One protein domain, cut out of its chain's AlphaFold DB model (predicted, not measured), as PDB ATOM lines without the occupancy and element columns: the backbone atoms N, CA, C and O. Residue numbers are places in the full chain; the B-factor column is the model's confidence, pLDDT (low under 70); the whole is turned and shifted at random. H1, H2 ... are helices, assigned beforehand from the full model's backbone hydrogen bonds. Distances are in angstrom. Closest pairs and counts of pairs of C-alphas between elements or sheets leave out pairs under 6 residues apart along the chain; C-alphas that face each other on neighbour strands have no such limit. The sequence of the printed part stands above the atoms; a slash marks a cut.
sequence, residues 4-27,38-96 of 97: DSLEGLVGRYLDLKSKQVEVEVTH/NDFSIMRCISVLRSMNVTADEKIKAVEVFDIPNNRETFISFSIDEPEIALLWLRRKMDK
ATOM      1  N   ASP A   4      46.977 -24.237 -58.842       54.66
ATOM      2  CA  ASP A   4      46.613 -25.537 -59.427       54.66
ATOM      3  C   ASP A   4      46.261 -26.622 -58.387       54.66
ATOM      4  O   ASP A   4      45.530 -27.567 -58.668       54.66
ATOM      5  N   SER A   5      46.748 -26.486 -57.148       64.62
ATOM      6  CA  SER A   5      46.526 -27.486 -56.087       64.62
ATOM      7  C   SER A   5      45.111 -27.430 -55.499       64.62
ATOM      8  O   SER A   5      44.529 -28.462 -55.159       64.62
ATOM      9  N   LEU A   6      44.530 -26.227 -55.401       59.41
ATOM     10  CA  LEU A   6      43.198 -26.039 -54.825       59.41
ATOM     11  C   LEU A   6      42.106 -26.459 -55.816       59.41
ATOM     12  O   LEU A   6      41.165 -27.150 -55.431       59.41
ATOM     13  N   GLU A   7      42.272 -26.125 -57.096       66.88
ATOM     14  CA  GLU A   7      41.348 -26.519 -58.166       66.88
ATOM     15  C   GLU A   7      41.303 -28.049 -58.338       66.88
ATOM     16  O   GLU A   7      40.221 -28.630 -58.426       66.88
ATOM     17  N   GLY A   8      42.453 -28.730 -58.241       72.75
ATOM     18  CA  GLY A   8      42.514 -30.196 -58.263       72.75
ATOM     19  C   GLY A   8      41.899 -30.878 -57.030       72.75
ATOM     20  O   GLY A   8      41.463 -32.031 -57.099       72.75
ATOM     21  N   LEU A   9      41.838 -30.198 -55.882       72.50
ATOM     22  CA  LEU A   9      41.164 -30.715 -54.687       72.50
ATOM     23  C   LEU A   9      39.643 -30.550 -54.784       72.50
ATOM     24  O   LEU A   9      38.909 -31.487 -54.473       72.50
ATOM     25  N   VAL A  10      39.181 -29.397 -55.279       76.19
ATOM     26  CA  VAL A  10      37.757 -29.121 -55.512       76.19
ATOM     27  C   VAL A  10      37.190 -30.061 -56.579       76.19
ATOM     28  O   VAL A  10      36.125 -30.637 -56.367       76.19
ATOM     29  N   GLY A  11      37.928 -30.311 -57.665       74.56
ATOM     30  CA  GLY A  11      37.524 -31.271 -58.697       74.56
ATOM     31  C   GLY A  11      37.319 -32.687 -58.147       74.56
ATOM     32  O   GLY A  11      36.298 -33.315 -58.418       74.56
ATOM     33  N   ARG A  12      38.229 -33.165 -57.287       73.69
ATOM     34  CA  ARG A  12      38.102 -34.483 -56.636       73.69
ATOM     35  C   ARG A  12      36.948 -34.547 -55.632       73.69
ATOM     36  O   ARG A  12      36.297 -35.582 -55.526       73.69
ATOM     37  N   TYR A  13      36.675 -33.456 -54.916       66.12
ATOM     38  CA  TYR A  13      35.547 -33.377 -53.985       66.12
ATOM     39  C   TYR A  13      34.194 -33.423 -54.714       66.12
ATOM     40  O   TYR A  13      33.283 -34.131 -54.285       66.12
ATOM     41  N   LEU A  14      34.073 -32.712 -55.838       69.56
ATOM     42  CA  LEU A  14      32.858 -32.695 -56.659       69.56
ATOM     43  C   LEU A  14      32.608 -34.034 -57.367       69.56
ATOM     44  O   LEU A  14      31.462 -34.483 -57.432       69.56
ATOM     45  N   ASP A  15      33.662 -34.702 -57.836       65.75
ATOM     46  CA  ASP A  15      33.568 -36.027 -58.461       65.75
ATOM     47  C   ASP A  15      33.128 -37.101 -57.447       65.75
ATOM     48  O   ASP A  15      32.244 -37.912 -57.724       65.75
ATOM     49  N   LEU A  16      33.646 -37.037 -56.211       64.81
ATOM     50  CA  LEU A  16      33.205 -37.896 -55.107       64.81
ATOM     51  C   LEU A  16      31.726 -37.661 -54.752       64.81
ATOM     52  O   LEU A  16      30.977 -38.614 -54.535       64.81
ATOM     53  N   LYS A  17      31.283 -36.398 -54.733       57.06
ATOM     54  CA  LYS A  17      29.879 -36.033 -54.482       57.06
ATOM     55  C   LYS A  17      28.943 -36.459 -55.612       57.06
ATOM     56  O   LYS A  17      27.810 -36.819 -55.318       57.06
ATOM     57  N   SER A  18      29.399 -36.445 -56.862       55.88
ATOM     58  CA  SER A  18      28.590 -36.854 -58.020       55.88
ATOM     59  C   SER A  18      28.441 -38.377 -58.089       55.88
ATOM     60  O   SER A  18      27.335 -38.880 -58.269       55.88
ATOM     61  N   LYS A  19      29.510 -39.127 -57.796       53.59
ATOM     62  CA  LYS A  19      29.467 -40.599 -57.695       53.59
ATOM     63  C   LYS A  19      28.603 -41.103 -56.537       53.59
ATOM     64  O   LYS A  19      28.009 -42.171 -56.637       53.59
ATOM     65  N   GLN A  20      28.474 -40.322 -55.460       50.59
ATOM     66  CA  GLN A  20      27.545 -40.616 -54.361       50.59
ATOM     67  C   GLN A  20      26.079 -40.651 -54.838       50.59
ATOM     68  O   GLN A  20      25.293 -41.413 -54.285       50.59
ATOM     69  N   VAL A  21      25.726 -39.855 -55.855       49.78
ATOM     70  CA  VAL A  21      24.358 -39.752 -56.391       49.78
ATOM     71  C   VAL A  21      24.053 -40.880 -57.381       49.78
ATOM     72  O   VAL A  21      22.937 -41.390 -57.401       49.78
ATOM     73  N   GLU A  22      25.033 -41.332 -58.167       42.38
ATOM     74  CA  GLU A  22      24.806 -42.388 -59.171       42.38
ATOM     75  C   GLU A  22      24.580 -43.781 -58.559       42.38
ATOM     76  O   GLU A  22      23.831 -44.585 -59.113       42.38
ATOM     77  N   VAL A  23      25.140 -44.056 -57.377       46.34
ATOM     78  CA  VAL A  23      24.864 -45.301 -56.630       46.34
ATOM     79  C   VAL A  23      23.484 -45.261 -55.944       46.34
ATOM     80  O   VAL A  23      22.938 -46.293 -55.564       46.34
ATOM     81  N   GLU A  24      22.873 -44.078 -55.825       44.62
ATOM     82  CA  GLU A  24      21.593 -43.868 -55.138       44.62
ATOM     83  C   GLU A  24      20.368 -44.288 -55.976       44.62
ATOM     84  O   GLU A  24      19.288 -44.488 -55.425       44.62
ATOM     85  N   VAL A  25      20.518 -44.465 -57.296       44.62
ATOM     86  CA  VAL A  25      19.389 -44.705 -58.219       44.62
ATOM     87  C   VAL A  25      19.169 -46.190 -58.532       44.62
ATOM     88  O   VAL A  25      18.042 -46.611 -58.796       44.62
ATOM     89  N   THR A  26      20.202 -47.030 -58.464       40.94
ATOM     90  CA  THR A  26      20.105 -48.436 -58.904       40.94
ATOM     91  C   THR A  26      19.399 -49.364 -57.911       40.94
ATOM     92  O   THR A  26      18.851 -50.381 -58.330       40.94
ATOM     93  N   HIS A  27      19.313 -49.007 -56.626       47.56
ATOM     94  CA  HIS A  27      18.590 -49.808 -55.623       47.56
ATOM     95  C   HIS A  27      17.094 -49.464 -55.495       47.56
ATOM     96  O   HIS A  27      16.360 -50.171 -54.806       47.56
ATOM     97  N   ASN A  38       3.626 -44.645 -43.867       64.94
ATOM     98  CA  ASN A  38       4.997 -44.302 -44.265       64.94
ATOM     99  C   ASN A  38       6.032 -44.148 -43.119       64.94
ATOM    100  O   ASN A  38       7.146 -43.680 -43.353       64.94
ATOM    101  N   ASP A  39       5.693 -44.516 -41.885       79.62
ATOM    102  CA  ASP A  39       6.501 -44.223 -40.698       79.62
ATOM    103  C   ASP A  39       7.766 -45.095 -40.621       79.62
ATOM    104  O   ASP A  39       8.805 -44.637 -40.145       79.62
ATOM    105  N   PHE A  40       7.718 -46.315 -41.173       90.19
ATOM    106  CA  PHE A  40       8.821 -47.289 -41.130       90.19
ATOM    107  C   PHE A  40       9.289 -47.759 -42.514       90.19
ATOM    108  O   PHE A  40       9.801 -48.872 -42.664       90.19
ATOM    109  N   SER A  41       9.106 -46.938 -43.553       91.69
ATOM    110  CA  SER A  41       9.590 -47.266 -44.901       91.69
ATOM    111  C   SER A  41      11.125 -47.339 -44.949       91.69
ATOM    112  O   SER A  41      11.826 -46.699 -44.159       91.69
ATOM    113  N   ILE A  42      11.675 -48.100 -45.905       92.75
ATOM    114  CA  ILE A  42      13.135 -48.140 -46.127       92.75
ATOM    115  C   ILE A  42      13.642 -46.729 -46.442       92.75
ATOM    116  O   ILE A  42      14.658 -46.302 -45.897       92.75
ATOM    117  N   MET A  43      12.895 -45.968 -47.251       92.00
ATOM    118  CA  MET A  43      13.235 -44.576 -47.553       92.00
ATOM    119  C   MET A  43      13.311 -43.708 -46.294       92.00
ATOM    120  O   MET A  43      14.243 -42.911 -46.161       92.00
ATOM    121  N   ARG A  44      12.391 -43.885 -45.338       94.06
ATOM    122  CA  ARG A  44      12.442 -43.176 -44.057       94.06
ATOM    123  C   ARG A  44      13.690 -43.552 -43.255       94.06
ATOM    124  O   ARG A  44      14.380 -42.652 -42.776       94.06
ATOM    125  N   CYS A  45      14.029 -44.840 -43.180       95.31
ATOM    126  CA  CYS A  45      15.241 -45.316 -42.504       95.31
ATOM    127  C   CYS A  45      16.509 -44.716 -43.124       95.31
ATOM    128  O   CYS A  45      17.355 -44.179 -42.412       95.31
ATOM    129  N   ILE A  46      16.610 -44.721 -44.457       93.38
ATOM    130  CA  ILE A  46      17.734 -44.124 -45.190       93.38
ATOM    131  C   ILE A  46      17.815 -42.612 -44.935       93.38
ATOM    132  O   ILE A  46      18.908 -42.086 -44.722       93.38
ATOM    133  N   SER A  47      16.684 -41.902 -44.932       93.44
ATOM    134  CA  SER A  47      16.651 -40.463 -44.648       93.44
ATOM    135  C   SER A  47      17.196 -40.144 -43.257       93.44
ATOM    136  O   SER A  47      17.992 -39.217 -43.117       93.44
ATOM    137  N   VAL A  48      16.797 -40.909 -42.240       94.50
ATOM    138  CA  VAL A  48      17.292 -40.756 -40.863       94.50
ATOM    139  C   VAL A  48      18.781 -41.106 -40.784       94.50
ATOM    140  O   VAL A  48      19.575 -40.361 -40.206       94.50
ATOM    141  N   LEU A  49      19.200 -42.185 -41.447       94.75
ATOM    142  CA  LEU A  49      20.596 -42.616 -41.487       94.75
ATOM    143  C   LEU A  49      21.523 -41.561 -42.115       94.75
ATOM    144  O   LEU A  49      22.668 -41.413 -41.694       94.75
ATOM    145  N   ARG A  50      21.043 -40.782 -43.094       92.12
ATOM    146  CA  ARG A  50      21.823 -39.696 -43.720       92.12
ATOM    147  C   ARG A  50      22.193 -38.578 -42.752       92.12
ATOM    148  O   ARG A  50      23.233 -37.960 -42.961       92.12
ATOM    149  N   SER A  51      21.370 -38.328 -41.733       91.00
ATOM    150  CA  SER A  51      21.662 -37.348 -40.678       91.00
ATOM    151  C   SER A  51      22.555 -37.884 -39.555       91.00
ATOM    152  O   SER A  51      23.004 -37.104 -38.721       91.00
ATOM    153  N   MET A  52      22.834 -39.191 -39.524       92.81
ATOM    154  CA  MET A  52      23.690 -39.811 -38.512       92.81
ATOM    155  C   MET A  52      25.163 -39.824 -38.936       92.81
ATOM    156  O   MET A  52      25.502 -39.788 -40.121       92.81
ATOM    157  N   ASN A  53      26.061 -39.930 -37.952       92.94
ATOM    158  CA  ASN A  53      27.500 -40.031 -38.189       92.94
ATOM    159  C   ASN A  53      27.907 -41.465 -38.584       92.94
ATOM    160  O   ASN A  53      28.386 -42.249 -37.758       92.94
ATOM    161  N   VAL A  54      27.681 -41.794 -39.857       93.69
ATOM    162  CA  VAL A  54      27.973 -43.095 -40.478       93.69
ATOM    163  C   VAL A  54      28.841 -42.956 -41.723       93.69
ATOM    164  O   VAL A  54      28.666 -42.046 -42.541       93.69
ATOM    165  N   THR A  55      29.757 -43.902 -41.889       93.69
ATOM    166  CA  THR A  55      30.610 -44.037 -43.073       93.69
ATOM    167  C   THR A  55      29.814 -44.516 -44.291       93.69
ATOM    168  O   THR A  55      28.683 -44.989 -44.181       93.69
ATOM    169  N   ALA A  56      30.394 -44.392 -45.487       91.94
ATOM    170  CA  ALA A  56      29.753 -44.876 -46.710       91.94
ATOM    171  C   ALA A  56      29.531 -46.402 -46.695       91.94
ATOM    172  O   ALA A  56      28.480 -46.859 -47.131       91.94
ATOM    173  N   ASP A  57      30.480 -47.165 -46.147       90.12
ATOM    174  CA  ASP A  57      30.377 -48.624 -46.006       90.12
ATOM    175  C   ASP A  57      29.237 -49.024 -45.057       90.12
ATOM    176  O   ASP A  57      28.386 -49.840 -45.408       90.12
ATOM    177  N   GLU A  58      29.141 -48.362 -43.899       93.19
ATOM    178  CA  GLU A  58      28.035 -48.574 -42.955       93.19
ATOM    179  C   GLU A  58      26.678 -48.235 -43.577       93.19
ATOM    180  O   GLU A  58      25.697 -48.924 -43.321       93.19
ATOM    181  N   LYS A  59      26.600 -47.201 -44.427       92.50
ATOM    182  CA  LYS A  59      25.353 -46.867 -45.131       92.50
ATOM    183  C   LYS A  59      24.896 -47.981 -46.065       92.50
ATOM    184  O   LYS A  59      23.697 -48.221 -46.136       92.50
ATOM    185  N   ILE A  60      25.822 -48.641 -46.761       91.75
ATOM    186  CA  ILE A  60      25.511 -49.752 -47.670       91.75
ATOM    187  C   ILE A  60      25.023 -50.958 -46.862       91.75
ATOM    188  O   ILE A  60      23.925 -51.450 -47.106       91.75
ATOM    189  N   LYS A  61      25.779 -51.366 -45.836       93.00
ATOM    190  CA  LYS A  61      25.421 -52.496 -44.961       93.00
ATOM    191  C   LYS A  61      24.104 -52.280 -44.213       93.00
ATOM    192  O   LYS A  61      23.341 -53.216 -43.999       93.00
ATOM    193  N   ALA A  62      23.793 -51.040 -43.839       94.44
ATOM    194  CA  ALA A  62      22.535 -50.713 -43.179       94.44
ATOM    195  C   ALA A  62      21.304 -50.985 -44.058       94.44
ATOM    196  O   ALA A  62      20.244 -51.296 -43.516       94.44
ATOM    197  N   VAL A  63      21.421 -50.905 -45.391       92.88
ATOM    198  CA  VAL A  63      20.304 -51.227 -46.298       92.88
ATOM    199  C   VAL A  63      19.887 -52.688 -46.137       92.88
ATOM    200  O   VAL A  63      18.697 -52.956 -46.015       92.88
ATOM    201  N   GLU A  64      20.847 -53.607 -46.014       93.31
ATOM    202  CA  GLU A  64      20.578 -55.032 -45.771       93.31
ATOM    203  C   GLU A  64      19.897 -55.259 -44.411       93.31
ATOM    204  O   GLU A  64      18.979 -56.069 -44.284       93.31
ATOM    205  N   VAL A  65      20.270 -54.485 -43.382       95.81
ATOM    206  CA  VAL A  65      19.571 -54.515 -42.083       95.81
ATOM    207  C   VAL A  65      18.110 -54.073 -42.236       95.81
ATOM    208  O   VAL A  65      17.232 -54.629 -41.565       95.81
ATOM    209  N   PHE A  66      17.839 -53.091 -43.100       95.38
ATOM    210  CA  PHE A  66      16.506 -52.533 -43.340       95.38
ATOM    211  C   PHE A  66      15.618 -53.373 -44.265       95.38
ATOM    212  O   PHE A  66      14.411 -53.126 -44.293       95.38
ATOM    213  N   ASP A  67      16.142 -54.400 -44.938       92.19
ATOM    214  CA  ASP A  67      15.312 -55.367 -45.675       92.19
ATOM    215  C   ASP A  67      14.372 -56.153 -44.743       92.19
ATOM    216  O   ASP A  67      13.335 -56.662 -45.169       92.19
ATOM    217  N   ILE A  68      14.687 -56.210 -43.444       91.62
ATOM    218  CA  ILE A  68      13.841 -56.822 -42.418       91.62
ATOM    219  C   ILE A  68      12.869 -55.763 -41.860       91.62
ATOM    220  O   ILE A  68      13.308 -54.836 -41.171       91.62
ATOM    221  N   PRO A  69      11.539 -55.914 -42.030       91.12
ATOM    222  CA  PRO A  69      10.565 -54.912 -41.590       91.12
ATOM    223  C   PRO A  69      10.668 -54.526 -40.111       91.12
ATOM    224  O   PRO A  69      10.651 -53.344 -39.783       91.12
ATOM    225  N   ASN A  70      10.862 -55.510 -39.228       94.25
ATOM    226  CA  ASN A  70      10.973 -55.289 -37.782       94.25
ATOM    227  C   ASN A  70      12.233 -54.490 -37.394       94.25
ATOM    228  O   ASN A  70      12.247 -53.771 -36.394       94.25
ATOM    229  N   ASN A  71      13.309 -54.603 -38.180       96.19
ATOM    230  CA  ASN A  71      14.522 -53.818 -37.960       96.19
ATOM    231  C   ASN A  71      14.283 -52.337 -38.293       96.19
ATOM    232  O   ASN A  71      14.793 -51.480 -37.579       96.19
ATOM    233  N   ARG A  72      13.482 -52.031 -39.324       95.88
ATOM    234  CA  ARG A  72      13.112 -50.648 -39.677       95.88
ATOM    235  C   ARG A  72      12.378 -49.962 -38.530       95.88
ATOM    236  O   ARG A  72      12.774 -48.881 -38.110       95.88
ATOM    237  N   GLU A  73      11.363 -50.623 -37.980       95.19
ATOM    238  CA  GLU A  73      10.588 -50.106 -36.846       95.19
ATOM    239  C   GLU A  73      11.461 -49.886 -35.605       95.19
ATOM    240  O   GLU A  73      11.416 -48.818 -34.994       95.19
ATOM    241  N   THR A  74      12.325 -50.854 -35.282       96.12
ATOM    242  CA  THR A  74      13.260 -50.743 -34.151       96.12
ATOM    243  C   THR A  74      14.214 -49.559 -34.329       96.12
ATOM    244  O   THR A  74      14.411 -48.771 -33.406       96.12
ATOM    245  N   PHE A  75      14.791 -49.411 -35.526       97.25
ATOM    246  CA  PHE A  75      15.704 -48.316 -35.841       97.25
ATOM    247  C   PHE A  75      15.025 -46.952 -35.715       97.25
ATOM    248  O   PHE A  75      15.559 -46.064 -35.053       97.25
ATOM    249  N   ILE A  76      13.844 -46.793 -36.324       95.88
ATOM    250  CA  ILE A  76      13.100 -45.534 -36.275       95.88
ATOM    251  C   ILE A  76      12.695 -45.199 -34.840       95.88
ATOM    252  O   ILE A  76      12.894 -44.060 -34.430       95.88
ATOM    253  N   SER A  77      12.225 -46.178 -34.064       94.62
ATOM    254  CA  SER A  77      11.844 -45.978 -32.660       94.62
ATOM    255  C   SER A  77      13.006 -45.440 -31.825       94.62
ATOM    256  O   SER A  77      12.854 -44.419 -31.164       94.62
ATOM    257  N   PHE A  78      14.196 -46.045 -31.920       96.50
ATOM    258  CA  PHE A  78      15.372 -45.509 -31.228       96.50
ATOM    259  C   PHE A  78      15.801 -44.144 -31.771       96.50
ATOM    260  O   PHE A  78      16.286 -43.311 -31.017       96.50
ATOM    261  N   SER A  79      15.637 -43.887 -33.071       94.56
ATOM    262  CA  SER A  79      16.125 -42.648 -33.686       94.56
ATOM    263  C   SER A  79      15.394 -41.376 -33.243       94.56
ATOM    264  O   SER A  79      15.935 -40.292 -33.450       94.56
ATOM    265  N   ILE A  80      14.190 -41.497 -32.670       91.19
ATOM    266  CA  ILE A  80      13.371 -40.355 -32.237       91.19
ATOM    267  C   ILE A  80      13.976 -39.709 -30.986       91.19
ATOM    268  O   ILE A  80      14.218 -38.504 -30.987       91.19
ATOM    269  N   ASP A  81      14.265 -40.514 -29.963       91.25
ATOM    270  CA  ASP A  81      14.719 -40.022 -28.656       91.25
ATOM    271  C   ASP A  81      16.204 -40.323 -28.387       91.25
ATOM    272  O   ASP A  81      16.873 -39.592 -27.656       91.25
ATOM    273  N   GLU A  82      16.755 -41.376 -29.000       95.50
ATOM    274  CA  GLU A  82      18.075 -41.932 -28.679       95.50
ATOM    275  C   GLU A  82      18.903 -42.258 -29.946       95.50
ATOM    276  O   GLU A  82      19.264 -43.417 -30.199       95.50
ATOM    277  N   PRO A  83      19.267 -41.254 -30.770       93.75
ATOM    278  CA  PRO A  83      19.948 -41.480 -32.050       93.75
ATOM    279  C   PRO A  83      21.311 -42.181 -31.913       93.75
ATOM    280  O   PRO A  83      21.712 -42.932 -32.804       93.75
ATOM    281  N   GLU A  84      22.017 -41.993 -30.794       94.62
ATOM    282  CA  GLU A  84      23.270 -42.709 -30.509       94.62
ATOM    283  C   GLU A  84      23.037 -44.206 -30.253       94.62
ATOM    284  O   GLU A  84      23.806 -45.048 -30.728       94.62
ATOM    285  N   ILE A  85      21.945 -44.553 -29.563       96.56
ATOM    286  CA  ILE A  85      21.543 -45.942 -29.310       96.56
ATOM    287  C   ILE A  85      21.074 -46.600 -30.605       96.56
ATOM    288  O   ILE A  85      21.470 -47.736 -30.881       96.56
ATOM    289  N   ALA A  86      20.323 -45.877 -31.442       97.25
ATOM    290  CA  ALA A  86      19.930 -46.341 -32.771       97.25
ATOM    291  C   ALA A  86      21.156 -46.728 -33.612       97.25
ATOM    292  O   ALA A  86      21.195 -47.800 -34.220       97.25
ATOM    293  N   LEU A  87      22.193 -45.884 -33.596       96.56
ATOM    294  CA  LEU A  87      23.429 -46.121 -34.333       96.56
ATOM    295  C   LEU A  87      24.234 -47.304 -33.769       96.56
ATOM    296  O   LEU A  87      24.724 -48.140 -34.531       96.56
ATOM    297  N   LEU A  88      24.357 -47.409 -32.443       97.31
ATOM    298  CA  LEU A  88      25.030 -48.540 -31.797       97.31
ATOM    299  C   LEU A  88      24.315 -49.865 -32.094       97.31
ATOM    300  O   LEU A  88      24.958 -50.878 -32.377       97.31
ATOM    301  N   TRP A  89      22.985 -49.860 -32.040       97.88
ATOM    302  CA  TRP A  89      22.161 -51.008 -32.395       97.88
ATOM    303  C   TRP A  89      22.357 -51.406 -33.862       97.88
ATOM    304  O   TRP A  89      22.554 -52.590 -34.146       97.88
ATOM    305  N   LEU A  90      22.375 -50.432 -34.776       97.69
ATOM    306  CA  LEU A  90      22.551 -50.670 -36.206       97.69
ATOM    307  C   LEU A  90      23.910 -51.317 -36.498       97.69
ATOM    308  O   LEU A  90      23.966 -52.325 -37.198       97.69
ATOM    309  N   ARG A  91      24.991 -50.813 -35.892       97.31
ATOM    310  CA  ARG A  91      26.339 -51.405 -35.994       97.31
ATOM    311  C   ARG A  91      26.369 -52.861 -35.546       97.31
ATOM    312  O   ARG A  91      26.799 -53.726 -36.297       97.31
ATOM    313  N   ARG A  92      25.775 -53.157 -34.388       96.94
ATOM    314  CA  ARG A  92      25.659 -54.537 -33.884       96.94
ATOM    315  C   ARG A  92      24.838 -55.454 -34.787       96.94
ATOM    316  O   ARG A  92      25.001 -56.668 -34.711       96.94
ATOM    317  N   LYS A  93      23.888 -54.910 -35.552       96.38
ATOM    318  CA  LYS A  93      23.120 -55.681 -36.535       96.38
ATOM    319  C   LYS A  93      23.958 -55.970 -37.770       96.38
ATOM    320  O   LYS A  93      23.955 -57.114 -38.199       96.38
ATOM    321  N   MET A  94      24.697 -54.981 -38.270       94.69
ATOM    322  CA  MET A  94      25.612 -55.146 -39.402       94.69
ATOM    323  C   MET A  94      26.719 -56.166 -39.111       94.69
ATOM    324  O   MET A  94      27.034 -56.960 -39.980       94.69
ATOM    325  N   ASP A  95      27.245 -56.214 -37.883       93.00
ATOM    326  CA  ASP A  95      28.265 -57.201 -37.483       93.00
ATOM    327  C   ASP A  95      27.748 -58.658 -37.438       93.00
ATOM    328  O   ASP A  95      28.531 -59.589 -37.260       93.00
ATOM    329  N   LYS A  96      26.425 -58.861 -37.518       88.50
ATOM    330  CA  LYS A  96      25.766 -60.179 -37.475       88.50
ATOM    331  C   LYS A  96      25.245 -60.647 -38.835       88.50
ATOM    332  O   LYS A  96      24.682 -61.742 -38.891       88.50
TER     333      LYS A  96
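Overview. This is residues 4 to 27 and 38 to 96 of the 97 residues of an uncharacterized protein of Zea mays (UniProt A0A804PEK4). One long helix, H1, sticks out with its residues 4 to 19 as a free arm from a compact head of four shorter helices. In the head, two helical hairpins, H2 with H3 and H4 with H5, pack together, with H5 crossing H3. The printed part has 83 residues with five named helices, H1 to H5 in chain order, and no named strand; its class is all helix. The whole is loose, with a radius of gyration of the C-alphas of 15.2 A, and spans 50 by 26 by 25 A, the arm making the length.

Along the chain. Find C-alpha 4 at (46.613, -25.537, -59.427); from there H1, residues 4 to 22, runs 27.6 A to C-alpha 22 at (24.806, -42.388, -59.171). Past the cut, look for H2 at residues 42 to 50 and H3 at residues 56 to 66. H4, residues 69 to 81, is 20.2 A long, and H5, residues 83 to 94, runs 16.5 A to C-alpha 94 at (25.612, -55.146, -39.402).

Arrangement. H1 touches no helix. H2 and H3 touch at a shallow tilt of 30 degrees, opposite ways, closest at the C-alphas of Ile 42 and Phe 66, 6.2 A. H4 and H5 touch at 27 degrees, also shallow and opposite ways; their closest C-alphas, Phe 78 and Ala 86, are 4.9 A apart. H5, with residues 90 to 94 alone, touches H3 about perpendicular at 81 degrees, closest at C-alphas 61 and 94, 6.2 A. H2 touches H4 at a steep tilt of 39 degrees, closest at C-alphas 45 and 72, 6.4 A. Every O i to N i+4 pair is within hydrogen-bond range in H2 and H5, against 14 of 15 in H1, 5 of 7 in H3 and 8 of 9 in H4.

Size, cuts and confidence. The farthest C-alphas, Asp 4 and Asn 70, are 51.2 A apart. Residues 28 to 37 are cut out, leaving 18.5 A between C-alphas 27 and 38; the links printed whole are tight. Look for pLDDT under 70 at residues 4 to 7, 13 to 27 and 38.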